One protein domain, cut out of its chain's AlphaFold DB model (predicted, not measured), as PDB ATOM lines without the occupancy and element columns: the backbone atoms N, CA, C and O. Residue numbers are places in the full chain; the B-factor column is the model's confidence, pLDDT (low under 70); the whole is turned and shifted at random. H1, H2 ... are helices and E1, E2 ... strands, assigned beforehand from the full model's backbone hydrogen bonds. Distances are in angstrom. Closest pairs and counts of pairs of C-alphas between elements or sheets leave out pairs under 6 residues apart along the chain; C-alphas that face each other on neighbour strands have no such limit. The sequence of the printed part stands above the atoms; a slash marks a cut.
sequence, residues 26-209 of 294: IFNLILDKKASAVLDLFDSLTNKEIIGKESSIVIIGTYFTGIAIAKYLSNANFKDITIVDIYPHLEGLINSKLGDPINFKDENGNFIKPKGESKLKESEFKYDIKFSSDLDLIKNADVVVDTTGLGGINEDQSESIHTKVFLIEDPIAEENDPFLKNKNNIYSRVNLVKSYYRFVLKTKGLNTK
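AT A GLANCE: This is residues 26 to 209 of the 294 residues of an uncharacterized protein of Methanobrevibacter olleyae (UniProt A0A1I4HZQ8). A twisted sheet of six parallel strands forms the middle of the model, with the long helix H1 and the shorter H2 packed over one face and the short helices H4 and H7 over the other. A long loop, residues 94 to 129, reaches away from this body, with C-alphas 10 to 28 A from the mean of the C-alphas, and H6 lies off the sheet as the named element farthest from that mean. The printed part has 184 residues with seven named helices and six named strands, in the order H1 E1 H2 E2 H3 E3 H4 E4 H5 E5 H6 H7 E6, and its class is mixed, helices and strands. The sheet's order is E3 E2 E1 E4 E5 E6, all parallel. The whole is compact, with a radius of gyration of the C-alphas of 16.3 A and spans of 45 by 38 by 34 A.

HOW THE PARTS SIT: The sheet runs from the edge strand E3, residues 130 to 132, through E2, 80 to 84, E1, 56 to 60, E4, 143 to 146, and E5, 162 to 169, to the edge strand E6, 194 to 204. From edge to edge the strands' lines turn by 96 degrees. Within hydrogen-bond range are N 130 and O 81, 2.9 A, between E3 and E2; N 57 and O 80, 2.8 A, between E2 and E1; N 60 and O 145, 2.8 A, between E1 and E4; N 146 and O 167, 2.8 A, between E4 and E5; and N 199 and O 166, 2.8 A, between E5 and E6. H1, residues 26 to 47, is on the sheet at a height of 9.7 A, over E5 and E6, and runs along the strands; its closest C-alphas to E6 are those of Lys 34 and Thr 203, 7.2 A. H2, residues 65 to 75, lies on the same face at 8.8 A, over E1. With residues 31 to 39 alone H1 touches H2, the same way at a steep tilt of 55 degrees; the closest C-alphas are those of Ala 35 and Ile 69, 4.7 A. H3, residues 88 to 93, is on the sheet too, with Glu 91 and Phe 131 of E3 closest, their C-alphas 6.1 A apart. On the opposite face from H1, H7, residues 186 to 192, lies over E5 at 8.7 A. The helices on both faces make three layers, H1, H2 and H3 on one face and H7 on the other. H4, residues 135 to 139, lies on the same face as H7, over E4 at 7.5 A. H5, residues 155 to 159, is not on the sheet but touches H7, with the C-alphas of Glu 159 and Leu 192 closest, 4.8 A. H6, residues 178 to 183, is not on the sheet and is apart from H7. Strand-helix-strand units, two parallel neighbour strands with helices between, are E1, H2, E2; E2, H3, E3; E4, H5, E5; and E5, H6 H7, E6. E3, H4, E4 is a split one, with E2 and E1 between its strands. The crossovers of these five are right-handed. Each O i to N i+4 pair is within range in H2, H5, H6 and H7, against 17 of 18 in H1, 0 of 2 in H3 and 0 of 1 in H4; O i to N i+3 pairs are 3 of 3 in H3 and 2 of 2 in H4.

IN THESE COORDINATES: H1 begins at C-alpha 26, (-45.661, -7.309, -12.461), spans 31.7 A and has a kink of 25 degrees near residue 34. H2 spans 15.5 A, E1 13.2 A and E2 12.9 A. E5, 18.1 A long, bends by 81 degrees at residue 165. E6, 27.7 A long, bends by 72 degrees at residue 197 and ends at C-alpha 204, (-31.411, -11.439, -9.188).

THE WHOLE: The C-alphas farthest apart are those of Asn 108 and Phe 179, 49.5 A. The printed part has no cut. The link H3 to E3 is long, with 36 residues. The mean pLDDT of the printed part is 89.9; residues 103 to 125 are under 70.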
ATOM      1  N   ILE A  26     -46.967  -7.225 -13.137       93.44
ATOM      2  CA  ILE A  26     -45.661  -7.309 -12.461       93.44
ATOM      3  C   ILE A  26     -45.287  -8.768 -12.189       93.44
ATOM      4  O   ILE A  26     -44.164  -9.182 -12.479       93.44
ATOM      5  N   PHE A  27     -46.216  -9.566 -11.650       95.75
ATOM      6  CA  PHE A  27     -45.965 -10.988 -11.420       95.75
ATOM      7  C   PHE A  27     -45.616 -11.708 -12.716       95.75
ATOM      8  O   PHE A  27     -44.604 -12.404 -12.756       95.75
ATOM      9  N   ASN A  28     -46.404 -11.520 -13.773       95.06
ATOM     10  CA  ASN A  28     -46.170 -12.191 -15.043       95.06
ATOM     11  C   ASN A  28     -44.843 -11.753 -15.677       95.06
ATOM     12  O   ASN A  28     -44.147 -12.603 -16.216       95.06
ATOM     13  N   LEU A  29     -44.431 -10.486 -15.561       93.88
ATOM     14  CA  LEU A  29     -43.143 -10.010 -16.089       93.88
ATOM     15  C   LEU A  29     -41.940 -10.609 -15.343       93.88
ATOM     16  O   LEU A  29     -40.917 -10.924 -15.951       93.88
ATOM     17  N   ILE A  30     -42.057 -10.827 -14.030       97.06
ATOM     18  CA  ILE A  30     -41.040 -11.556 -13.254       97.06
ATOM     19  C   ILE A  30     -41.024 -13.036 -13.653       97.06
ATOM     20  O   ILE A  30     -39.958 -13.626 -13.846       97.06
ATOM     21  N   LEU A  31     -42.207 -13.645 -13.748       98.06
ATOM     22  CA  LEU A  31     -42.374 -15.056 -14.083       98.06
ATOM     23  C   LEU A  31     -41.907 -15.363 -15.509       98.06
ATOM     24  O   LEU A  31     -41.297 -16.408 -15.708       98.06
ATOM     25  N   ASP A  32     -42.098 -14.448 -16.458       95.62
ATOM     26  CA  ASP A  32     -41.616 -14.555 -17.838       95.62
ATOM     27  C   ASP A  32     -40.097 -14.714 -17.883       95.62
ATOM     28  O   ASP A  32     -39.595 -15.633 -18.527       95.62
ATOM     29  N   LYS A  33     -39.353 -13.903 -17.121       95.94
ATOM     30  CA  LYS A  33     -37.887 -14.012 -17.038       95.94
ATOM     31  C   LYS A  33     -37.451 -15.381 -16.509       95.94
ATOM     32  O   LYS A  33     -36.503 -15.968 -17.024       95.94
ATOM     33  N   LYS A  34     -38.144 -15.898 -15.490       98.56
ATOM     34  CA  LYS A  34     -37.847 -17.210 -14.894       98.56
ATOM     35  C   LYS A  34     -38.184 -18.357 -15.841       98.56
ATOM     36  O   LYS A  34     -37.341 -19.210 -16.100       98.56
ATOM     37  N   ALA A  35     -39.410 -18.373 -16.351       98.12
ATOM     38  CA  ALA A  35     -39.917 -19.439 -17.197       98.12
ATOM     39  C   ALA A  35     -39.205 -19.473 -18.556       98.12
ATOM     40  O   ALA A  35     -38.905 -20.560 -19.037       98.12
ATOM     41  N   SER A  36     -38.836 -18.317 -19.118       95.88
ATOM     42  CA  SER A  36     -38.034 -18.242 -20.348       95.88
ATOM     43  C   SER A  36     -36.640 -18.840 -20.163       95.88
ATOM     44  O   SER A  36     -36.229 -19.659 -20.976       95.88
ATOM     45  N   ALA A  37     -35.947 -18.545 -19.055       98.12
ATOM     46  CA  ALA A  37     -34.642 -19.154 -18.772       98.12
ATOM     47  C   ALA A  37     -34.726 -20.691 -18.659       98.12
ATOM     48  O   ALA A  37     -33.816 -21.410 -19.079       98.12
ATOM     49  N   VAL A  38     -35.829 -21.208 -18.108       98.62
ATOM     50  CA  VAL A  38     -36.089 -22.652 -18.045       98.62
ATOM     51  C   VAL A  38     -36.441 -23.218 -19.419       98.62
ATOM     52  O   VAL A  38     -35.955 -24.290 -19.768       98.62
ATOM     53  N   LEU A  39     -37.236 -22.513 -20.219       97.62
ATOM     54  CA  LEU A  39     -37.575 -22.944 -21.571       97.62
ATOM     55  C   LEU A  39     -36.332 -23.009 -22.470       97.62
ATOM     56  O   LEU A  39     -36.130 -24.026 -23.127       97.62
ATOM     57  N   ASP A  40     -35.451 -22.008 -22.412       97.31
ATOM     58  CA  ASP A  40     -34.174 -21.996 -23.141       97.31
ATOM     59  C   ASP A  40     -33.300 -23.208 -22.773       97.31
ATOM     60  O   ASP A  40     -32.671 -23.840 -23.631       97.31
ATOM     61  N   LEU A  41     -33.282 -23.581 -21.486       98.44
ATOM     62  CA  LEU A  41     -32.633 -24.808 -21.027       98.44
ATOM     63  C   LEU A  41     -33.297 -26.048 -21.641       98.44
ATOM     64  O   LEU A  41     -32.591 -26.912 -22.162       98.44
ATOM     65  N   PHE A  42     -34.623 -26.155 -21.588       98.31
ATOM     66  CA  PHE A  42     -35.356 -27.306 -22.121       98.31
ATOM     67  C   PHE A  42     -35.176 -27.452 -23.636       98.31
ATOM     68  O   PHE A  42     -34.997 -28.573 -24.117       98.31
ATOM     69  N   ASP A  43     -35.139 -26.352 -24.383       96.88
ATOM     70  CA  ASP A  43     -34.849 -26.351 -25.818       96.88
ATOM     71  C   ASP A  43     -33.414 -26.823 -26.090       96.88
ATOM     72  O   ASP A  43     -33.187 -27.681 -26.946       96.88
ATOM     73  N   SER A  44     -32.435 -26.357 -25.307       97.88
ATOM     74  CA  SER A  44     -31.044 -26.828 -25.381       97.88
ATOM     75  C   SER A  44     -30.910 -28.328 -25.091       97.88
ATOM     76  O   SER A  44     -30.187 -29.036 -25.796       97.88
ATOM     77  N   LEU A  45     -31.621 -28.838 -24.081       98.06
ATOM     78  CA  LEU A  45     -31.631 -30.261 -23.726       98.06
ATOM     79  C   LEU A  45     -32.348 -31.115 -24.780       98.06
ATOM     80  O   LEU A  45     -31.888 -32.215 -25.078       98.06
ATOM     81  N   THR A  46     -33.423 -30.594 -25.378       97.75
ATOM     82  CA  THR A  46     -34.152 -31.253 -26.471       97.75
ATOM     83  C   THR A  46     -33.286 -31.354 -27.725       97.75
ATOM     84  O   THR A  46     -33.172 -32.425 -28.313       97.75
ATOM     85  N   ASN A  47     -32.587 -30.274 -28.094       97.25
ATOM     86  CA  ASN A  47     -31.666 -30.255 -29.237       97.25
ATOM     87  C   ASN A  47     -30.470 -31.203 -29.065       97.25
ATOM     88  O   ASN A  47     -29.871 -31.633 -30.047       97.25
ATOM     89  N   LYS A  48     -30.106 -31.513 -27.817       97.31
ATOM     90  CA  LYS A  48     -29.069 -32.494 -27.466       97.31
ATOM     91  C   LYS A  48     -29.615 -33.911 -27.275       97.31
ATOM     92  O   LYS A  48     -28.862 -34.772 -26.835       97.31
ATOM     93  N   GLU A  49     -30.901 -34.136 -27.549       96.88
ATOM     94  CA  GLU A  49     -31.589 -35.424 -27.386       96.88
ATOM     95  C   GLU A  49     -31.527 -35.987 -25.949       96.88
ATOM     96  O   GLU A  49     -31.639 -37.191 -25.728       96.88
ATOM     97  N   ILE A  50     -31.361 -35.117 -24.942       97.38
ATOM     98  CA  ILE A  50     -31.336 -35.509 -23.521       97.38
ATOM     99  C   ILE A  50     -32.765 -35.758 -23.011       97.38
ATOM    100  O   ILE A  50     -33.004 -36.688 -22.236       97.38
ATOM    101  N   ILE A  51     -33.711 -34.930 -23.461       97.88
ATOM    102  CA  ILE A  51     -35.154 -35.037 -23.200       97.88
ATOM    103  C   ILE A  51     -35.929 -34.833 -24.508       97.88
ATOM    104  O   ILE A  51     -35.382 -34.320 -25.481       97.88
ATOM    105  N   GLY A  52     -37.203 -35.220 -24.535       96.88
ATOM    106  CA  GLY A  52     -38.101 -35.013 -25.672       96.88
ATOM    107  C   GLY A  52     -39.428 -34.386 -25.250       96.88
ATOM    108  O   GLY A  52     -39.705 -34.229 -24.064       96.88
ATOM    109  N   LYS A  53     -40.287 -34.058 -26.223       96.06
ATOM    110  CA  LYS A  53     -41.622 -33.484 -25.952       96.06
ATOM    111  C   LYS A  53     -42.560 -34.435 -25.193       96.06
ATOM    112  O   LYS A  53     -43.469 -33.968 -24.514       96.06
ATOM    113  N   GLU A  54     -42.285 -35.736 -25.257       97.00
ATOM    114  CA  GLU A  54     -42.989 -36.795 -24.522       97.00
ATOM    115  C   GLU A  54     -42.328 -37.144 -23.174       97.00
ATOM    116  O   GLU A  54     -42.764 -38.073 -22.502       97.00
ATOM    117  N   SER A  55     -41.241 -36.461 -22.783       97.75
ATOM    118  CA  SER A  55     -40.608 -36.703 -21.483       97.75
ATOM    119  C   SER A  55     -41.563 -36.360 -20.345       97.75
ATOM    120  O   SER A  55     -42.198 -35.306 -20.363       97.75
ATOM    121  N   SER A  56     -41.606 -37.232 -19.338       98.25
ATOM    122  CA  SER A  56     -42.389 -37.003 -18.122       98.25
ATOM    123  C   SER A  56     -41.742 -35.910 -17.267       98.25
ATOM    124  O   SER A  56     -40.598 -36.036 -16.822       98.25
ATOM    125  N   ILE A  57     -42.462 -34.808 -17.058       98.81
ATOM    126  CA  ILE A  57     -41.988 -33.618 -16.346       98.81
ATOM    127  C   ILE A  57     -42.817 -33.436 -15.079       98.81
ATOM    128  O   ILE A  57     -44.030 -33.231 -15.138       98.81
ATOM    129  N   VAL A  58     -42.149 -33.448 -13.928       98.75
ATOM    130  CA  VAL A  58     -42.769 -33.158 -12.633       98.75
ATOM    131  C   VAL A  58     -42.221 -31.850 -12.074       98.75
ATOM    132  O   VAL A  58     -41.015 -31.694 -11.900       98.75
ATOM    133  N   ILE A  59     -43.112 -30.904 -11.776       98.81
ATOM    134  CA  ILE A  59     -42.780 -29.598 -11.199       98.81
ATOM    135  C   ILE A  59     -43.317 -29.550  -9.770       98.81
ATOM    136  O   ILE A  59     -44.520 -29.661  -9.552       98.81
ATOM    137  N   ILE A  60     -42.431 -29.394  -8.791       98.44
ATOM    138  CA  ILE A  60     -42.761 -29.354  -7.368       98.44
ATOM    139  C   ILE A  60     -42.921 -27.895  -6.934       98.44
ATOM    140  O   ILE A  60     -41.998 -27.085  -7.083       98.44
ATOM    141  N   GLY A  61     -44.082 -27.582  -6.363       98.12
ATOM    142  CA  GLY A  61     -44.476 -26.232  -5.975       98.12
ATOM    143  C   GLY A  61     -45.185 -25.495  -7.109       98.12
ATOM    144  O   GLY A  61     -44.644 -25.313  -8.193       98.12
ATOM    145  N   THR A  62     -46.411 -25.046  -6.856       98.19
ATOM    146  CA  THR A  62     -47.229 -24.295  -7.822       98.19
ATOM    147  C   THR A  62     -46.955 -22.796  -7.722       98.19
ATOM    148  O   THR A  62     -46.828 -22.102  -8.730       98.19
ATOM    149  N   TYR A  63     -46.875 -22.286  -6.490       95.88
ATOM    150  CA  TYR A  63     -46.785 -20.865  -6.160       95.88
ATOM    151  C   TYR A  63     -45.345 -20.332  -6.285       95.88
ATOM    152  O   TYR A  63     -44.465 -20.745  -5.543       95.88
ATOM    153  N   PHE A  64     -45.030 -19.359  -7.139       95.44
ATOM    154  CA  PHE A  64     -45.665 -19.055  -8.430       95.44
ATOM    155  C   PHE A  64     -44.781 -19.477  -9.608       95.44
ATOM    156  O   PHE A  64     -45.253 -19.574 -10.737       95.44
ATOM    157  N   THR A  65     -43.484 -19.689  -9.374       98.44
ATOM    158  CA  THR A  65     -42.538 -20.021 -10.439       98.44
ATOM    159  C   THR A  65     -42.952 -21.313 -11.145       98.44
ATOM    160  O   THR A  65     -42.951 -21.360 -12.373       98.44
ATOM    161  N   GLY A  66     -43.377 -22.331 -10.389       98.62
ATOM    162  CA  GLY A  66     -43.776 -23.613 -10.958       98.62
ATOM    163  C   GLY A  66     -44.969 -23.527 -11.906       98.62
ATOM    164  O   GLY A  66     -44.919 -24.144 -12.970       98.62
ATOM    165  N   ILE A  67     -45.993 -22.712 -11.602       98.19
ATOM    166  CA  ILE A  67     -47.130 -22.561 -12.522       98.19
ATOM    167  C   ILE A  67     -46.723 -21.907 -13.846       98.19
ATOM    168  O   ILE A  67     -47.155 -22.354 -14.906       98.19
ATOM    169  N   ALA A  68     -45.846 -20.902 -13.807       98.12
ATOM    170  CA  ALA A  68     -45.351 -20.260 -15.021       98.12
ATOM    171  C   ALA A  68     -44.496 -21.216 -15.861       98.12
ATOM    172  O   ALA A  68     -44.713 -21.335 -17.064       98.12
ATOM    173  N   ILE A  69     -43.577 -21.960 -15.230       98.62
ATOM    174  CA  ILE A  69     -42.770 -22.974 -15.924       98.62
ATOM    175  C   ILE A  69     -43.682 -24.000 -16.606       98.62
ATOM    176  O   ILE A  69     -43.518 -24.267 -17.794       98.62
ATOM    177  N   ALA A  70     -44.676 -24.535 -15.892       98.56
ATOM    178  CA  ALA A  70     -45.595 -25.528 -16.442       98.56
ATOM    179  C   ALA A  70     -46.340 -25.005 -17.680       98.56
ATOM    180  O   ALA A  70     -46.421 -25.693 -18.699       98.56
ATOM    181  N   LYS A  71     -46.836 -23.765 -17.620       96.88
ATOM    182  CA  LYS A  71     -47.545 -23.115 -18.730       96.88
ATOM    183  C   LYS A  71     -46.655 -22.863 -19.938       96.88
ATOM    184  O   LYS A  71     -47.084 -23.120 -21.062       96.88
ATOM    185  N   TYR A  72     -45.418 -22.417 -19.725       95.44
ATOM    186  CA  TYR A  72     -44.449 -22.208 -20.806       95.44
ATOM    187  C   TYR A  72     -44.090 -23.529 -21.486       95.44
ATOM    188  O   TYR A  72     -44.093 -23.609 -22.712       95.44
ATOM    189  N   LEU A  73     -43.846 -24.588 -20.711       96.62
ATOM    190  CA  LEU A  73     -43.544 -25.912 -21.256       96.62
ATOM    191  C   LEU A  73     -44.741 -26.505 -22.013       96.62
ATOM    192  O   LEU A  73     -44.569 -27.041 -23.109       96.62
ATOM    193  N   SER A  74     -45.956 -26.359 -21.477       95.25
ATOM    194  CA  SER A  74     -47.185 -26.808 -22.142       95.25
ATOM    195  C   SER A  74     -47.390 -26.070 -23.472       95.25
ATOM    196  O   SER A  74     -47.616 -26.700 -24.506       95.25
ATOM    197  N   ASN A  75     -47.196 -24.744 -23.486       91.12
ATOM    198  CA  ASN A  75     -47.247 -23.936 -24.707       91.12
ATOM    199  C   ASN A  75     -46.144 -24.320 -25.715       91.12
ATOM    200  O   ASN A  75     -46.392 -24.384 -26.916       91.12
ATOM    201  N   ALA A  76     -44.959 -24.696 -25.228       90.88
ATOM    202  CA  ALA A  76     -43.861 -25.237 -26.029       90.88
ATOM    203  C   ALA A  76     -44.053 -26.715 -26.446       90.88
ATOM    204  O   ALA A  76     -43.095 -27.366 -26.879       90.88
ATOM    205  N   ASN A  77     -45.278 -27.242 -26.355       92.88
ATOM    206  CA  ASN A  77     -45.697 -28.576 -26.788       92.88
ATOM    207  C   ASN A  77     -45.126 -29.766 -26.001       92.88
ATOM    208  O   ASN A  77     -45.171 -30.883 -26.517       92.88
ATOM    209  N   PHE A  78     -44.628 -29.579 -24.777       95.69
ATOM    210  CA  PHE A  78     -44.380 -30.716 -23.883       95.69
ATOM    211  C   PHE A  78     -45.715 -31.319 -23.419       95.69
ATOM    212  O   PHE A  78     -46.648 -30.580 -23.108       95.69
ATOM    213  N   LYS A  79     -45.826 -32.653 -23.438       94.94
ATOM    214  CA  LYS A  79     -47.117 -33.362 -23.346       94.94
ATOM    215  C   LYS A  79     -47.427 -33.965 -21.982       94.94
ATOM    216  O   LYS A  79     -48.595 -34.090 -21.638       94.94
ATOM    217  N   ASP A  80     -46.413 -34.326 -21.203       97.44
ATOM    218  CA  ASP A  80     -46.609 -34.981 -19.907       97.44
ATOM    219  C   ASP A  80     -46.066 -34.117 -18.768       97.44
ATOM    220  O   ASP A  80     -44.981 -34.351 -18.241       97.44
ATOM    221  N   ILE A  81     -46.820 -33.071 -18.421       98.62
ATOM    222  CA  ILE A  81     -46.469 -32.123 -17.361       98.62
ATOM    223  C   ILE A  81     -47.395 -32.342 -16.171       98.62
ATOM    224  O   ILE A  81     -48.618 -32.250 -16.296       98.62
ATOM    225  N   THR A  82     -46.809 -32.581 -15.001       98.69
ATOM    226  CA  THR A  82     -47.534 -32.670 -13.733       98.69
ATOM    227  C   THR A  82     -46.974 -31.675 -12.727       98.69
ATOM    228  O   THR A  82     -45.787 -31.706 -12.407       98.69
ATOM    229  N   ILE A  83     -47.832 -30.807 -12.193       98.69
ATOM    230  CA  ILE A  83     -47.519 -30.000 -11.015       98.69
ATOM    231  C   ILE A  83     -47.869 -30.809  -9.769       98.69
ATOM    232  O   ILE A  83     -48.965 -31.364  -9.666       98.69
ATOM    233  N   VAL A  84     -46.940 -30.855  -8.819       98.38
ATOM    234  CA  VAL A  84     -47.127 -31.485  -7.516       98.38
ATOM    235  C   VAL A  84     -47.064 -30.431  -6.422       98.38
ATOM    236  O   VAL A  84     -46.058 -29.734  -6.268       98.38
ATOM    237  N   ASP A  85     -48.128 -30.340  -5.630       98.19
ATOM    238  CA  ASP A  85     -48.198 -29.417  -4.503       98.19
ATOM    239  C   ASP A  85     -49.006 -29.998  -3.339       98.19
ATOM    240  O   ASP A  85     -50.055 -30.623  -3.517       98.19
ATOM    241  N   ILE A  86     -48.530 -29.751  -2.119       96.25
ATOM    242  CA  ILE A  86     -49.192 -30.183  -0.882       96.25
ATOM    243  C   ILE A  86     -50.505 -29.433  -0.621       96.25
ATOM    244  O   ILE A  86     -51.264 -29.816   0.269       96.25
ATOM    245  N   TYR A  87     -50.772 -28.359  -1.367       96.81
ATOM    246  CA  TYR A  87     -51.982 -27.557  -1.268       96.81
ATOM    247  C   TYR A  87     -52.901 -27.774  -2.486       96.81
ATOM    248  O   TYR A  87     -52.778 -27.049  -3.472       96.81
ATOM    249  N   PRO A  88     -53.902 -28.678  -2.404       96.81
ATOM    250  CA  PRO A  88     -54.759 -29.028  -3.542       96.81
ATOM    251  C   PRO A  88     -55.475 -27.847  -4.200       96.81
ATOM    252  O   PRO A  88     -55.681 -27.823  -5.404       96.81
ATOM    253  N   HIS A  89     -55.839 -26.835  -3.408       96.94
ATOM    254  CA  HIS A  89     -56.552 -25.666  -3.916       96.94
ATOM    255  C   HIS A  89     -55.737 -24.863  -4.946       96.94
ATOM    256  O   HIS A  89     -56.343 -24.134  -5.724       96.94
ATOM    257  N   LEU A  90     -54.403 -25.006  -4.982       97.81
ATOM    258  CA  LEU A  90     -53.535 -24.319  -5.945       97.81
ATOM    259  C   LEU A  90     -53.720 -24.796  -7.391       97.81
ATOM    260  O   LEU A  90     -53.342 -24.061  -8.302       97.81
ATOM    261  N   GLU A  91     -54.379 -25.938  -7.616       96.94
ATOM    262  CA  GLU A  91     -54.814 -26.388  -8.947       96.94
ATOM    263  C   GLU A  91     -55.581 -25.288  -9.702       96.94
ATOM    264  O   GLU A  91     -55.412 -25.110 -10.908       96.94
ATOM    265  N   GLY A  92     -56.353 -24.464  -8.979       94.38
ATOM    266  CA  GLY A  92     -57.108 -23.351  -9.556       94.38
ATOM    267  C   GLY A  92     -56.252 -22.295 -10.274       94.38
ATOM    268  O   GLY A  92     -56.787 -21.529 -11.075       94.38
ATOM    269  N   LEU A  93     -54.933 -22.255 -10.046       95.56
ATOM    270  CA  LEU A  93     -54.030 -21.336 -10.746       95.56
ATOM    271  C   LEU A  93     -53.761 -21.746 -12.204       95.56
ATOM    272  O   LEU A  93     -53.425 -20.868 -13.005       95.56
ATOM    273  N   ILE A  94     -53.964 -23.017 -12.576       94.56
ATOM    274  CA  ILE A  94     -53.740 -23.534 -13.942       94.56
ATOM    275  C   ILE A  94     -54.550 -22.769 -14.983       94.56
ATOM    276  O   ILE A  94     -54.001 -22.363 -16.004       94.56
ATOM    277  N   ASN A  95     -55.814 -22.479 -14.685       87.75
ATOM    278  CA  ASN A  95     -56.713 -21.785 -15.613       87.75
ATOM    279  C   ASN A  95     -56.729 -20.256 -15.427       87.75
ATOM    280  O   ASN A  95     -57.428 -19.542 -16.148       87.75
ATOM    281  N   SER A  96     -55.979 -19.739 -14.448       92.19
ATOM    282  CA  SER A  96     -55.846 -18.295 -14.220       92.19
ATOM    283  C   SER A  96     -54.892 -17.659 -15.231       92.19
ATOM    284  O   SER A  96     -54.156 -18.371 -15.897       92.19
ATOM    285  N   LYS A  97     -54.824 -16.326 -15.296       90.31
ATOM    286  CA  LYS A  97     -53.829 -15.602 -16.115       90.31
ATOM    287  C   LYS A  97     -52.433 -15.505 -15.499       90.31
ATOM    288  O   LYS A  97     -51.509 -14.964 -16.106       90.31
ATOM    289  N   LEU A  98     -52.284 -15.940 -14.252       93.94
ATOM    290  CA  LEU A  98     -51.011 -15.859 -13.553       93.94
ATOM    291  C   LEU A  98     -50.031 -16.874 -14.153       93.94
ATOM    292  O   LEU A  98     -50.352 -18.058 -14.257       93.94
ATOM    293  N   GLY A  99     -48.842 -16.413 -14.525       94.31
ATOM    294  CA  GLY A  99     -47.833 -17.216 -15.212       94.31
ATOM    295  C   GLY A  99     -48.136 -17.470 -16.690       94.31
ATOM    296  O   GLY A  99     -47.469 -18.311 -17.289       94.31
ATOM    297  N   ASP A 100     -49.127 -16.784 -17.272       91.69
ATOM    298  CA  ASP A 100     -49.372 -16.865 -18.713       91.69
ATOM    299  C   ASP A 100     -48.187 -16.268 -19.487       91.69
ATOM    300  O   ASP A 100     -47.626 -15.249 -19.064       91.69
ATOM    301  N   PRO A 101     -47.812 -16.862 -20.631       86.06
ATOM    302  CA  PRO A 101     -46.716 -16.339 -21.417       86.06
ATOM    303  C   PRO A 101     -46.981 -14.955 -22.021       86.06
ATOM    304  O   PRO A 101     -47.996 -14.747 -22.682       86.06
ATOM    305  N   ILE A 102     -46.047 -14.011 -21.831       77.12
ATOM    306  CA  ILE A 102     -46.215 -12.600 -22.244       77.12
ATOM    307  C   ILE A 102     -45.798 -12.346 -23.700       77.12
ATOM    308  O   ILE A 102     -46.380 -11.493 -24.361       77.12
ATOM    309  N   ASN A 103     -44.791 -13.062 -24.210       63.16
ATOM    310  CA  ASN A 103     -44.160 -12.774 -25.507       63.16
ATOM    311  C   ASN A 103     -44.182 -13.969 -26.470       63.16
ATOM    312  O   ASN A 103     -43.231 -14.182 -27.225       63.16
ATOM    313  N   PHE A 104     -45.257 -14.759 -26.464       56.25
ATOM    314  CA  PHE A 104     -45.366 -15.887 -27.386       56.25
ATOM    315  C   PHE A 104     -45.947 -15.470 -28.724       56.25
ATOM    316  O   PHE A 104     -46.776 -14.562 -28.842       56.25
ATOM    317  N   LYS A 105     -45.437 -16.136 -29.755       45.75
ATOM    318  CA  LYS A 105     -45.921 -15.995 -31.113       45.75
ATOM    319  C   LYS A 105     -47.117 -16.922 -31.307       45.75
ATOM    320  O   LYS A 105     -47.073 -18.059 -30.845       45.75
ATOM    321  N   ASP A 106     -48.166 -16.446 -31.970       51.59
ATOM    322  CA  ASP A 106     -49.249 -17.317 -32.432       51.59
ATOM    323  C   ASP A 106     -48.724 -18.382 -33.423       51.59
ATOM    324  O   ASP A 106     -47.558 -18.371 -33.832       51.59
ATOM    325  N   GLU A 107     -49.598 -19.292 -33.856       44.78
ATOM    326  CA  GLU A 107     -49.305 -20.304 -34.889       44.78
ATOM    327  C   GLU A 107     -48.788 -19.714 -36.220       44.78
ATOM    328  O   GLU A 107     -48.225 -20.434 -37.044       44.78
ATOM    329  N   ASN A 108     -48.925 -18.396 -36.408       43.00
ATOM    330  CA  ASN A 108     -48.496 -17.641 -37.579       43.00
ATOM    331  C   ASN A 108     -47.217 -16.812 -37.333       43.00
ATOM    332  O   ASN A 108     -46.778 -16.084 -38.224       43.00
ATOM    333  N   GLY A 109     -46.592 -16.907 -36.155       41.28
ATOM    334  CA  GLY A 109     -45.347 -16.205 -35.842       41.28
ATOM    335  C   GLY A 109     -45.509 -14.765 -35.323       41.28
ATOM    336  O   GLY A 109     -44.498 -14.065 -35.192       41.28
ATOM    337  N   ASN A 110     -46.727 -14.308 -35.011       39.84
ATOM    338  CA  ASN A 110     -46.998 -12.944 -34.543       39.84
ATOM    339  C   ASN A 110     -46.911 -12.838 -33.023       39.84
ATOM    340  O   ASN A 110     -47.603 -13.564 -32.318       39.84
ATOM    341  N   PHE A 111     -46.130 -11.882 -32.514       44.22
ATOM    342  CA  PHE A 111     -46.087 -11.581 -31.081       44.22
ATOM    343  C   PHE A 111     -47.465 -11.158 -30.562       44.22
ATOM    344  O   PHE A 111     -48.004 -10.127 -30.979       44.22
ATOM    345  N   ILE A 112     -47.991 -11.913 -29.602       50.31
ATOM    346  CA  ILE A 112     -49.181 -11.531 -28.849       50.31
ATOM    347  C   ILE A 112     -48.723 -10.542 -27.778       50.31
ATOM    348  O   ILE A 112     -48.242 -10.931 -26.724       50.31
ATOM    349  N   LYS A 113     -48.813  -9.237 -28.057       41.12
ATOM    350  CA  LYS A 113     -48.603  -8.223 -27.015       41.12
ATOM    351  C   LYS A 113     -49.847  -8.158 -26.127       41.12
ATOM    352  O   LYS A 113     -50.938  -8.001 -26.686       41.12
ATOM    353  N   PRO A 114     -49.716  -8.150 -24.789       40.75
ATOM    354  CA  PRO A 114     -50.811  -7.739 -23.926       40.75
ATOM    355  C   PRO A 114     -51.140  -6.278 -24.255       40.75
ATOM    356  O   PRO A 114     -50.406  -5.356 -23.905       40.75
ATOM    357  N   LYS A 115     -52.219  -6.043 -25.006       38.38
ATOM    358  CA  LYS A 115     -52.823  -4.711 -25.084       38.38
ATOM    359  C   LYS A 115     -53.630  -4.539 -23.804       38.38
ATOM    360  O   LYS A 115     -54.409  -5.429 -23.473       38.38
ATOM    361  N   GLY A 116     -53.414  -3.431 -23.096       40.62
ATOM    362  CA  GLY A 116     -53.929  -3.111 -21.756       40.62
ATOM    363  C   GLY A 116     -55.454  -3.022 -21.588       40.62
ATOM    364  O   GLY A 116     -55.939  -2.182 -20.845       40.62
ATOM    365  N   GLU A 117     -56.230  -3.896 -22.223       39.59
ATOM    366  CA  GLU A 117     -57.683  -3.984 -22.099       39.59
ATOM    367  C   GLU A 117     -58.147  -5.444 -22.002       39.59
ATOM    368  O   GLU A 117     -59.046  -5.885 -22.714       39.59
ATOM    369  N   SER A 118     -57.558  -6.246 -21.116       38.31
ATOM    370  CA  SER A 118     -58.063  -7.608 -20.929       38.31
ATOM    371  C   SER A 118     -59.169  -7.651 -19.867       38.31
ATOM    372  O   SER A 118     -58.912  -7.839 -18.678       38.31
ATOM    373  N   LYS A 119     -60.427  -7.481 -20.304       36.78
ATOM    374  CA  LYS A 119     -61.655  -7.753 -19.521       36.78
ATOM    375  C   LYS A 119     -61.961  -9.259 -19.410       36.78
ATOM    376  O   LYS A 119     -63.105  -9.671 -19.585       36.78
ATOM    377  N   LEU A 120     -60.969 -10.102 -19.139       40.97
ATOM    378  CA  LEU A 120     -61.184 -11.552 -19.035       40.97
ATOM    379  C   LEU A 120     -60.600 -12.076 -17.721       40.97
ATOM    380  O   LEU A 120     -59.515 -11.668 -17.331       40.97
ATOM    381  N   LYS A 121     -61.336 -12.936 -17.015       50.19
ATOM    382  CA  LYS A 121     -60.923 -13.526 -15.725       50.19
ATOM    383  C   LYS A 121     -60.175 -14.859 -15.881       50.19
ATOM    384  O   LYS A 121     -59.655 -15.388 -14.906       50.19
ATOM    385  N   GLU A 122     -60.133 -15.397 -17.095       58.84
ATOM    386  CA  GLU A 122     -59.609 -16.726 -17.436       58.84
ATOM    387  C   GLU A 122     -58.458 -16.588 -18.443       58.84
ATOM    388  O   GLU A 122     -58.395 -15.587 -19.168       58.84
ATOM    389  N   SER A 123     -57.537 -17.558 -18.454       60.19
ATOM    390  CA  SER A 123     -56.477 -17.631 -19.469       60.19
ATOM    391  C   SER A 123     -57.074 -17.784 -20.871       60.19
ATOM    392  O   SER A 123     -58.075 -18.475 -21.061       60.19
ATOM    393  N   GLU A 124     -56.446 -17.161 -21.867       66.44
ATOM    394  CA  GLU A 124     -56.792 -17.370 -23.281       66.44
ATOM    395  C   GLU A 124     -56.181 -18.674 -23.833       66.44
ATOM    396  O   GLU A 124     -56.532 -19.122 -24.927       66.44
ATOM    397  N   PHE A 125     -55.297 -19.316 -23.062       68.25
ATOM    398  CA  PHE A 125     -54.631 -20.561 -23.415       68.25
ATOM    399  C   PHE A 125     -55.326 -21.767 -22.777       68.25
ATOM    400  O   PHE A 125     -55.804 -21.724 -21.643       68.25
ATOM    401  N   LYS A 126     -55.335 -22.891 -23.500       75.75
ATOM    402  CA  LYS A 126     -55.687 -24.198 -22.939       75.75
ATOM    403  C   LYS A 126     -54.408 -24.951 -22.624       75.75
ATOM    404  O   LYS A 126     -53.662 -25.290 -23.539       75.75
ATOM    405  N   TYR A 127     -54.183 -25.209 -21.343       85.25
ATOM    406  CA  TYR A 127     -53.027 -25.958 -20.877       85.25
ATOM    407  C   TYR A 127     -53.402 -27.409 -20.600       85.25
ATOM    408  O   TYR A 127     -54.398 -27.682 -19.934       85.25
ATOM    409  N   ASP A 128     -52.579 -28.328 -21.095       90.12
ATOM    410  CA  ASP A 128     -52.634 -29.743 -20.726       90.12
ATOM    411  C   ASP A 128     -51.607 -29.981 -19.613       90.12
ATOM    412  O   ASP A 128     -50.451 -30.321 -19.859       90.12
ATOM    413  N   ILE A 129     -52.001 -29.634 -18.384       97.25
ATOM    414  CA  ILE A 129     -51.177 -29.741 -17.177       97.25
ATOM    415  C   ILE A 129     -51.972 -30.538 -16.152       97.25
ATOM    416  O   ILE A 129     -53.088 -30.165 -15.790       97.25
ATOM    417  N   LYS A 130     -51.378 -31.620 -15.654       98.00
ATOM    418  CA  LYS A 130     -51.942 -32.411 -14.559       98.00
ATOM    419  C   LYS A 130     -51.573 -31.769 -13.227       98.00
ATOM    420  O   LYS A 130     -50.485 -31.213 -13.078       98.00
ATOM    421  N   PHE A 131     -52.448 -31.903 -12.241       98.38
ATOM    422  CA  PHE A 131     -52.174 -31.504 -10.867       98.38
ATOM    423  C   PHE A 131     -52.264 -32.719  -9.946       98.38
ATOM    424  O   PHE A 131     -53.122 -33.584 -10.120       98.38
ATOM    425  N   SER A 132     -51.380 -32.790  -8.957       98.06
ATOM    426  CA  SER A 132     -51.399 -33.830  -7.938       98.06
ATOM    427  C   SER A 132     -50.912 -33.290  -6.596       98.06
ATOM    428  O   SER A 132     -50.131 -32.345  -6.529       98.06
ATOM    429  N   SER A 133     -51.338 -33.932  -5.513       97.19
ATOM    430  CA  SER A 133     -50.733 -33.756  -4.184       97.19
ATOM    431  C   SER A 133     -49.883 -34.954  -3.761       97.19
ATOM    432  O   SER A 133     -49.402 -35.003  -2.630       97.19
ATOM    433  N   ASP A 134     -49.691 -35.918  -4.662       96.19
ATOM    434  CA  ASP A 134     -48.836 -37.076  -4.445       96.19
ATOM    435  C   ASP A 134     -47.370 -36.742  -4.756       96.19
ATOM    436  O   ASP A 134     -46.959 -36.647  -5.915       96.19
ATOM    437  N   LEU A 135     -46.578 -36.575  -3.694       93.56
ATOM    438  CA  LEU A 135     -45.141 -36.330  -3.789       93.56
ATOM    439  C   LEU A 135     -44.356 -37.535  -4.310       93.56
ATOM    440  O   LEU A 135     -43.237 -37.336  -4.766       93.56
ATOM    441  N   ASP A 136     -44.899 -38.754  -4.312       94.00
ATOM    442  CA  ASP A 136     -44.169 -39.920  -4.819       94.00
ATOM    443  C   ASP A 136     -43.971 -39.885  -6.343       94.00
ATOM    444  O   ASP A 136     -43.066 -40.544  -6.863       94.00
ATOM    445  N   LEU A 137     -44.731 -39.045  -7.058       94.12
ATOM    446  CA  LEU A 137     -44.578 -38.828  -8.499       94.12
ATOM    447  C   LEU A 137     -43.192 -38.287  -8.887       94.12
ATOM    448  O   LEU A 137     -42.736 -38.519 -10.004       94.12
ATOM    449  N   ILE A 138     -42.481 -37.629  -7.965       93.00
ATOM    450  CA  ILE A 138     -41.144 -37.063  -8.222       93.00
ATOM    451  C   ILE A 138     -40.074 -38.139  -8.462       93.00
ATOM    452  O   ILE A 138     -39.003 -37.841  -8.983       93.00
ATOM    453  N   LYS A 139     -40.326 -39.389  -8.055       91.88
ATOM    454  CA  LYS A 139     -39.296 -40.438  -7.994       91.88
ATOM    455  C   LYS A 139     -38.915 -41.012  -9.358       91.88
ATOM    456  O   LYS A 139     -37.802 -41.505  -9.493       91.88
ATOM    457  N   ASN A 140     -39.824 -40.959 -10.337       84.56
ATOM    458  CA  ASN A 140     -39.702 -41.691 -11.609       84.56
ATOM    459  C   ASN A 140     -39.881 -40.815 -12.864       84.56
ATOM    460  O   ASN A 140     -40.094 -41.349 -13.950       84.56
ATOM    461  N   ALA A 141     -39.832 -39.489 -12.726       96.44
ATOM    462  CA  ALA A 141     -39.974 -38.572 -13.854       96.44
ATOM    463  C   ALA A 141     -38.655 -38.437 -14.632       96.44
ATOM    464  O   ALA A 141     -37.573 -38.411 -14.039       96.44
ATOM    465  N   ASP A 142     -38.727 -38.286 -15.954       97.94
ATOM    466  CA  ASP A 142     -37.569 -37.956 -16.796       97.94
ATOM    467  C   ASP A 142     -36.932 -36.621 -16.392       97.94
ATOM    468  O   ASP A 142     -35.708 -36.475 -16.457       97.94
ATOM    469  N   VAL A 143     -37.766 -35.666 -15.967       98.62
ATOM    470  CA  VAL A 143     -37.359 -34.336 -15.514       98.62
ATOM    471  C   VAL A 143     -38.086 -33.972 -14.228       98.62
ATOM    472  O   VAL A 143     -39.312 -34.071 -14.152       98.62
ATOM    473  N   VAL A 144     -37.342 -33.476 -13.241       98.69
ATOM    474  CA  VAL A 144     -37.908 -32.905 -12.014       98.69
ATOM    475  C   VAL A 144     -37.456 -31.457 -11.848       98.69
ATOM    476  O   VAL A 144     -36.263 -31.157 -11.920       98.69
ATOM    477  N   VAL A 145     -38.414 -30.562 -11.607       98.75
ATOM    478  CA  VAL A 145     -38.192 -29.137 -11.345       98.75
ATOM    479  C   VAL A 145     -38.680 -28.798  -9.938       98.75
ATOM    480  O   VAL A 145     -39.876 -28.837  -9.678       98.75
ATOM    481  N   ASP A 146     -37.783 -28.449  -9.021       98.62
ATOM    482  CA  ASP A 146     -38.120 -28.024  -7.660       98.62
ATOM    483  C   ASP A 146     -38.171 -26.492  -7.551       98.62
ATOM    484  O   ASP A 146     -37.142 -25.822  -7.611       98.62
ATOM    485  N   THR A 147     -39.363 -25.930  -7.340       98.50
ATOM    486  CA  THR A 147     -39.569 -24.487  -7.103       98.50
ATOM    487  C   THR A 147     -39.988 -24.166  -5.666       98.50
ATOM    488  O   THR A 147     -40.401 -23.053  -5.353       98.50
ATOM    489  N   THR A 148     -39.874 -25.134  -4.753       97.44
ATOM    490  CA  THR A 148     -40.404 -25.017  -3.384       97.44
ATOM    491  C   THR A 148     -39.597 -24.086  -2.475       97.44
ATOM    492  O   THR A 148     -40.106 -23.615  -1.459       97.44
ATOM    493  N   GLY A 149     -38.341 -23.787  -2.823       96.00
ATOM    494  CA  GLY A 149     -37.523 -22.806  -2.114       96.00
ATOM    495  C   GLY A 149     -37.230 -23.180  -0.654       96.00
ATOM    496  O   GLY A 149     -36.846 -24.311  -0.349       96.00
ATOM    497  N   LEU A 150     -37.334 -22.206   0.257       95.00
ATOM    498  CA  LEU A 150     -37.022 -22.389   1.680       95.00
ATOM    499  C   LEU A 150     -38.107 -23.210   2.391       95.00
ATOM    500  O   LEU A 150     -39.260 -22.799   2.439       95.00
ATOM    501  N   GLY A 151     -37.712 -24.309   3.042       91.25
ATOM    502  CA  GLY A 151     -38.654 -25.180   3.762       91.25
ATOM    503  C   GLY A 151     -39.507 -26.061   2.846       91.25
ATOM    504  O   GLY A 151     -40.532 -26.569   3.289       91.25
ATOM    505  N   GLY A 152     -39.085 -26.206   1.588       93.75
ATOM    506  CA  GLY A 152     -39.679 -27.093   0.602       93.75
ATOM    507  C   GLY A 152     -39.368 -28.569   0.836       93.75
ATOM    508  O   GLY A 152     -39.279 -29.017   1.981       93.75
ATOM    509  N   ILE A 153     -39.177 -29.332  -0.247       95.19
ATOM    510  CA  ILE A 153     -38.792 -30.747  -0.113       95.19
ATOM    511  C   ILE A 153     -37.509 -30.885   0.712       95.19
ATOM    512  O   ILE A 153     -36.627 -30.025   0.646       95.19
ATOM    513  N   ASN A 154     -37.412 -31.952   1.498       95.19
ATOM    514  CA  ASN A 154     -36.271 -32.223   2.365       95.19
ATOM    515  C   ASN A 154     -35.202 -33.092   1.673       95.19
ATOM    516  O   ASN A 154     -35.357 -33.509   0.527       95.19
ATOM    517  N   GLU A 155     -34.100 -33.341   2.378       95.94
ATOM    518  CA  GLU A 155     -32.962 -34.117   1.872       95.94
ATOM    519  C   GLU A 155     -33.318 -35.583   1.576       95.94
ATOM    520  O   GLU A 155     -32.958 -36.075   0.509       95.94
ATOM    521  N   ASP A 156     -34.102 -36.240   2.438       95.44
ATOM    522  CA  ASP A 156     -34.561 -37.624   2.232       95.44
ATOM    523  C   ASP A 156     -35.416 -37.751   0.958       95.44
ATOM    524  O   ASP A 156     -35.281 -38.691   0.170       95.44
ATOM    525  N   GLN A 157     -36.293 -36.771   0.722       95.69
ATOM    526  CA  GLN A 157     -37.091 -36.682  -0.496       95.69
ATOM    527  C   GLN A 157     -36.190 -36.476  -1.713       95.69
ATOM    528  O   GLN A 157     -36.375 -37.173  -2.710       95.69
ATOM    529  N   SER A 158     -35.193 -35.588  -1.630       96.69
ATOM    530  CA  SER A 158     -34.217 -35.372  -2.703       96.69
ATOM    531  C   SER A 158     -33.394 -36.624  -3.028       96.69
ATOM    532  O   SER A 158     -33.215 -36.934  -4.203       96.69
ATOM    533  N   GLU A 159     -32.946 -37.386  -2.028       96.69
ATOM    534  CA  GLU A 159     -32.185 -38.631  -2.231       96.69
ATOM    535  C   GLU A 159     -33.001 -39.712  -2.965       96.69
ATOM    536  O   GLU A 159     -32.453 -40.548  -3.694       96.69
ATOM    537  N   SER A 160     -34.326 -39.677  -2.804       95.56
ATOM    538  CA  SER A 160     -35.250 -40.597  -3.468       95.56
ATOM    539  C   SER A 160     -35.538 -40.259  -4.937       95.56
ATOM    540  O   SER A 160     -36.189 -41.053  -5.617       95.56
ATOM    541  N   ILE A 161     -35.064 -39.114  -5.448       97.00
ATOM    542  CA  ILE A 161     -35.290 -38.693  -6.836       97.00
ATOM    543  C   ILE A 161     -34.261 -39.353  -7.758       97.00
ATOM    544  O   ILE A 161     -33.050 -39.150  -7.621       97.00
ATOM    545  N   HIS A 162     -34.767 -40.092  -8.747       96.12
ATOM    546  CA  HIS A 162     -33.998 -40.704  -9.825       96.12
ATOM    547  C   HIS A 162     -34.508 -40.179 -11.169       96.12
ATOM    548  O   HIS A 162     -35.574 -40.571 -11.632       96.12
ATOM    549  N   THR A 163     -33.760 -39.274 -11.798       96.75
ATOM    550  CA  THR A 163     -34.241 -38.527 -12.971       96.75
ATOM    551  C   THR A 163     -33.108 -38.262 -13.965       96.75
ATOM    552  O   THR A 163     -31.936 -38.405 -13.616       96.75
ATOM    553  N   LYS A 164     -33.407 -37.895 -15.219       97.31
ATOM    554  CA  LYS A 164     -32.349 -37.527 -16.184       97.31
ATOM    555  C   LYS A 164     -31.874 -36.102 -15.945       97.31
ATOM    556  O   LYS A 164     -30.679 -35.824 -16.062       97.31
ATOM    557  N   VAL A 165     -32.823 -35.219 -15.637       98.38
ATOM    558  CA  VAL A 165     -32.608 -33.785 -15.464       98.38
ATOM    559  C   VAL A 165     -33.265 -33.333 -14.167       98.38
ATOM    560  O   VAL A 165     -34.458 -33.529 -13.959       98.38
ATOM    561  N   PHE A 166     -32.482 -32.678 -13.315       98.50
ATOM    562  CA  PHE A 166     -32.965 -32.037 -12.101       98.50
ATOM    563  C   PHE A 166     -32.686 -30.539 -12.175       98.50
ATOM    564  O   PHE A 166     -31.545 -30.130 -12.390       98.50
ATOM    565  N   LEU A 167     -33.715 -29.724 -11.986       98.75
ATOM    566  CA  LEU A 167     -33.618 -28.272 -11.887       98.75
ATOM    567  C   LEU A 167     -34.176 -27.841 -10.532       98.75
ATOM    568  O   LEU A 167     -35.248 -28.293 -10.149       98.75
ATOM    569  N   ILE A 168     -33.494 -26.943  -9.829       98.69
ATOM    570  CA  ILE A 168     -34.007 -26.341  -8.592       98.69
ATOM    571  C   ILE A 168     -33.968 -24.816  -8.674       98.69
ATOM    572  O   ILE A 168     -33.020 -24.248  -9.211       98.69
ATOM    573  N   GLU A 169     -34.965 -24.134  -8.127       98.75
ATOM    574  CA  GLU A 169     -34.920 -22.688  -7.916       98.75
ATOM    575  C   GLU A 169     -34.119 -22.358  -6.652       98.75
ATOM    576  O   GLU A 169     -34.394 -22.875  -5.568       98.75
ATOM    577  N   ASP A 170     -33.135 -21.463  -6.769       98.12
ATOM    578  CA  ASP A 170     -32.467 -20.887  -5.606       98.12
ATOM    579  C   ASP A 170     -33.345 -19.786  -5.002       98.12
ATOM    580  O   ASP A 170     -33.515 -18.752  -5.654       98.12
ATOM    581  N   PRO A 171     -33.875 -19.945  -3.771       97.56
ATOM    582  CA  PRO A 171     -34.752 -18.953  -3.154       97.56
ATOM    583  C   PRO A 171     -34.010 -17.683  -2.718       97.56
ATOM    584  O   PRO A 171     -34.648 -16.707  -2.326       97.56
ATOM    585  N   ILE A 172     -32.676 -17.669  -2.736       97.56
ATOM    586  CA  ILE A 172     -31.877 -16.492  -2.397       97.56
ATOM    587  C   ILE A 172     -31.674 -15.667  -3.664       97.56
ATOM    588  O   ILE A 172     -31.230 -16.204  -4.674       97.56
ATOM    589  N   ALA A 173     -31.952 -14.363  -3.617       95.31
ATOM    590  CA  ALA A 173     -31.588 -13.465  -4.714       95.31
ATOM    591  C   ALA A 173     -30.115 -13.084  -4.564       95.31
ATOM    592  O   ALA A 173     -29.249 -13.695  -5.194       95.31
ATOM    593  N   GLU A 174     -29.816 -12.173  -3.638       93.38
ATOM    594  CA  GLU A 174     -28.450 -11.744  -3.347       93.38
ATOM    595  C   GLU A 174     -27.887 -12.349  -2.059       93.38
ATOM    596  O   GLU A 174     -28.609 -12.725  -1.138       93.38
ATOM    597  N   GLU A 175     -26.558 -12.395  -1.953       90.31
ATOM    598  CA  GLU A 175     -25.859 -12.823  -0.733       90.31
ATOM    599  C   GLU A 175     -25.778 -11.701   0.319       90.31
ATOM    600  O   GLU A 175     -24.723 -11.439   0.896       90.31
ATOM    601  N   ASN A 176     -26.896 -11.014   0.559       93.75
ATOM    602  CA  ASN A 176     -26.983  -9.850   1.446       93.75
ATOM    603  C   ASN A 176     -27.613 -10.153   2.822       93.75
ATOM    604  O   ASN A 176     -27.649  -9.272   3.681       93.75
ATOM    605  N   ASP A 177     -28.078 -11.386   3.059       95.62
ATOM    606  CA  ASP A 177     -28.653 -11.825   4.335       95.62
ATOM    607  C   ASP A 177     -28.049 -13.177   4.782       95.62
ATOM    608  O   ASP A 177     -28.394 -14.232   4.234       95.62
ATOM    609  N   PRO A 178     -27.139 -13.186   5.778       94.88
ATOM    610  CA  PRO A 178     -26.467 -14.408   6.212       94.88
ATOM    611  C   PRO A 178     -27.410 -15.419   6.875       94.88
ATOM    612  O   PRO A 178     -27.154 -16.618   6.795       94.88
ATOM    613  N   PHE A 179     -28.518 -14.989   7.488       95.88
ATOM    614  CA  PHE A 179     -29.465 -15.923   8.105       95.88
ATOM    615  C   PHE A 179     -30.251 -16.691   7.047       95.88
ATOM    616  O   PHE A 179     -30.418 -17.906   7.165       95.88
ATOM    617  N   LEU A 180     -30.691 -16.005   5.990       95.69
ATOM    618  CA  LEU A 180     -31.360 -16.658   4.865       95.69
ATOM    619  C   LEU A 180     -30.400 -17.560   4.091       95.69
ATOM    620  O   LEU A 180     -30.756 -18.697   3.786       95.69
ATOM    621  N   LYS A 181     -29.164 -17.101   3.858       92.75
ATOM    622  CA  LYS A 181     -28.112 -17.919   3.243       92.75
ATOM    623  C   LYS A 181     -27.883 -19.219   4.018       92.75
ATOM    624  O   LYS A 181     -27.857 -20.280   3.412       92.75
ATOM    625  N   ASN A 182     -27.787 -19.145   5.345       93.69
ATOM    626  CA  ASN A 182     -27.563 -20.319   6.192       93.69
ATOM    627  C   ASN A 182     -28.781 -21.252   6.275       93.69
ATOM    628  O   ASN A 182     -28.621 -22.439   6.543       93.69
ATOM    629  N   LYS A 183     -29.995 -20.734   6.058       95.12
ATOM    630  CA  LYS A 183     -31.220 -21.545   6.000       95.12
ATOM    631  C   LYS A 183     -31.415 -22.223   4.637       95.12
ATOM    632  O   LYS A 183     -32.181 -23.178   4.540       95.12
ATOM    633  N   ASN A 184     -30.757 -21.733   3.589       95.81
ATOM    634  CA  ASN A 184     -30.871 -22.275   2.243       95.81
ATOM    635  C   ASN A 184     -30.133 -23.617   2.114       95.81
ATOM    636  O   ASN A 184     -28.908 -23.672   2.193       95.81
ATOM    637  N   ASN A 185     -30.876 -24.692   1.858       95.88
ATOM    638  CA  ASN A 185     -30.344 -26.048   1.717       95.88
ATOM    639  C   ASN A 185     -30.393 -26.584   0.273       95.88
ATOM    640  O   ASN A 185     -30.177 -27.779   0.072       95.88
ATOM    641  N   ILE A 186     -30.669 -25.751  -0.743       96.69
ATOM    642  CA  ILE A 186     -30.786 -26.223  -2.140       96.69
ATOM    643  C   ILE A 186     -29.549 -26.991  -2.612       96.69
ATOM    644  O   ILE A 186     -29.682 -27.967  -3.335       96.69
ATOM    645  N   TYR A 187     -28.346 -26.586  -2.191       94.75
ATOM    646  CA  TYR A 187     -27.110 -27.213  -2.658       94.75
ATOM    647  C   TYR A 187     -26.941 -28.613  -2.076       94.75
ATOM    648  O   TYR A 187     -26.442 -29.497  -2.763       94.75
ATOM    649  N   SER A 188     -27.415 -28.833  -0.848       96.25
ATOM    650  CA  SER A 188     -27.504 -30.174  -0.272       96.25
ATOM    651  C   SER A 188     -28.484 -31.035  -1.073       96.25
ATOM    652  O   SER A 188     -28.120 -32.096  -1.571       96.25
ATOM    653  N   ARG A 189     -29.691 -30.508  -1.328       97.12
ATOM    654  CA  ARG A 189     -30.743 -31.192  -2.099       97.12
ATOM    655  C   ARG A 189     -30.287 -31.588  -3.502       97.12
ATOM    656  O   ARG A 189     -30.395 -32.752  -3.868       97.12
ATOM    657  N   VAL A 190     -29.700 -30.659  -4.257       96.44
ATOM    658  CA  VAL A 190     -29.159 -30.916  -5.605       96.44
ATOM    659  C   VAL A 190     -28.116 -32.031  -5.593       96.44
ATOM    660  O   VAL A 190     -28.135 -32.890  -6.472       96.44
ATOM    661  N   ASN A 191     -27.226 -32.043  -4.598       96.06
ATOM    662  CA  ASN A 191     -26.160 -33.040  -4.504       96.06
ATOM    663  C   ASN A 191     -26.679 -34.447  -4.169       96.06
ATOM    664  O   ASN A 191     -26.040 -35.426  -4.549       96.06
ATOM    665  N   LEU A 192     -27.820 -34.550  -3.484       96.94
ATOM    666  CA  LEU A 192     -28.434 -35.827  -3.110       96.94
ATOM    667  C   LEU A 192     -29.237 -36.465  -4.251       96.94
ATOM    668  O   LEU A 192     -29.334 -37.690  -4.317       96.94
ATOM    669  N   VAL A 193     -29.773 -35.664  -5.177       96.81
ATOM    670  CA  VAL A 193     -30.543 -36.181  -6.319       96.81
ATOM    671  C   VAL A 193     -29.661 -37.022  -7.241       96.81
ATOM    672  O   VAL A 193     -28.586 -36.593  -7.682       96.81
ATOM    673  N   LYS A 194     -30.152 -38.204  -7.622       96.06
ATOM    674  CA  LYS A 194     -29.504 -39.077  -8.608       96.06
ATOM    675  C   LYS A 194     -29.936 -38.655 -10.012       96.06
ATOM    676  O   LYS A 194     -30.898 -39.183 -10.565       96.06
ATOM    677  N   SER A 195     -29.208 -37.683 -10.563       95.81
ATOM    678  CA  SER A 195     -29.421 -37.132 -11.906       95.81
ATOM    679  C   SER A 195     -28.109 -36.968 -12.671       95.81
ATOM    680  O   SER A 195     -27.074 -36.662 -12.073       95.81
ATOM    681  N   TYR A 196     -28.162 -37.153 -13.993       90.00
ATOM    682  CA  TYR A 196     -27.036 -36.897 -14.899       90.00
ATOM    683  C   TYR A 196     -26.810 -35.402 -15.123       90.00
ATOM    684  O   TYR A 196     -25.666 -34.964 -15.222       90.00
ATOM    685  N   TYR A 197     -27.895 -34.628 -15.182       97.69
ATOM    686  CA  TYR A 197     -27.852 -33.187 -15.399       97.69
ATOM    687  C   TYR A 197     -28.525 -32.468 -14.234       97.69
ATOM    688  O   TYR A 197     -29.685 -32.740 -13.910       97.69
ATOM    689  N   ARG A 198     -27.789 -31.560 -13.587       98.12
ATOM    690  CA  ARG A 198     -28.279 -30.773 -12.455       98.12
ATOM    691  C   ARG A 198     -28.131 -29.289 -12.751       98.12
ATOM    692  O   ARG A 198     -27.086 -28.828 -13.207       98.12
ATOM    693  N   PHE A 199     -29.191 -28.546 -12.475       98.62
ATOM    694  CA  PHE A 199     -29.272 -27.127 -12.770       98.62
ATOM    695  C   PHE A 199     -29.851 -26.354 -11.591       98.62
ATOM    696  O   PHE A 199     -30.662 -26.872 -10.823       98.62
ATOM    697  N   VAL A 200     -29.453 -25.091 -11.478       98.69
ATOM    698  CA  VAL A 200     -30.020 -24.143 -10.519       98.69
ATOM    699  C   VAL A 200     -30.542 -22.930 -11.277       98.69
ATOM    700  O   VAL A 200     -29.767 -22.255 -11.952       98.69
ATOM    701  N   LEU A 201     -31.836 -22.639 -11.153       98.81
ATOM    702  CA  LEU A 201     -32.432 -21.381 -11.587       98.81
ATOM    703  C   LEU A 201     -32.120 -20.305 -10.545       98.81
ATOM    704  O   LEU A 201     -32.493 -20.433  -9.378       98.81
ATOM    705  N   LYS A 202     -31.448 -19.236 -10.970       98.19
ATOM    706  CA  LYS A 202     -31.101 -18.091 -10.129       98.19
ATOM    707  C   LYS A 202     -31.761 -16.831 -10.675       98.19
ATOM    708  O   LYS A 202     -31.613 -16.537 -11.855       98.19
ATOM    709  N   THR A 203     -32.432 -16.065  -9.817       98.56
ATOM    710  CA  THR A 203     -33.050 -14.775 -10.176       98.56
ATOM    711  C   THR A 203     -32.541 -13.671  -9.259       98.56
ATOM    712  O   THR A 203     -32.508 -13.850  -8.039       98.56
ATOM    713  N   LYS A 204     -32.132 -12.542  -9.846       97.50
ATOM    714  CA  LYS A 204     -31.411 -11.439  -9.188       97.50
ATOM    715  C   LYS A 204     -31.765 -10.084  -9.800       97.50
ATOM    716  O   LYS A 204     -32.546 -10.030 -10.746       97.50
ATOM    717  N   GLY A 205     -31.176  -9.011  -9.262       96.50
ATOM    718  CA  GLY A 205     -31.144  -7.698  -9.923       96.50
ATOM    719  C   GLY A 205     -31.485  -6.516  -9.020       96.50
ATOM    720  O   GLY A 205     -30.889  -5.455  -9.140       96.50
ATOM    721  N   LEU A 206     -32.380  -6.722  -8.053       96.06
ATOM    722  CA  LEU A 206     -32.943  -5.642  -7.230       96.06
ATOM    723  C   LEU A 206     -32.306  -5.489  -5.849       96.06
ATOM    724  O   LEU A 206     -32.784  -4.714  -5.025       96.06
ATOM    725  N   ASN A 207     -31.238  -6.235  -5.558       95.94
ATOM    726  CA  ASN A 207     -30.678  -6.320  -4.209       95.94
ATOM    727  C   ASN A 207     -31.709  -6.776  -3.152       95.94
ATOM    728  O   ASN A 207     -31.694  -6.340  -1.997       95.94
ATOM    729  N   THR A 208     -32.617  -7.674  -3.542       96.56
ATOM    730  CA  THR A 208     -33.590  -8.294  -2.637       96.56
ATOM    731  C   THR A 208     -32.966  -9.424  -1.826       96.56
ATOM    732  O   THR A 208     -31.908  -9.963  -2.147       96.56
ATOM    733  N   LYS A 209     -33.654  -9.797  -0.745       95.81
ATOM    734  CA  LYS A 209     -33.261 -10.919   0.117       95.81
ATOM    735  C   LYS A 209     -33.526 -12.282  -0.524       95.81
ATOM    736  O   LYS A 209     -32.735 -13.209  -0.384       95.81
TER     737      LYS A 209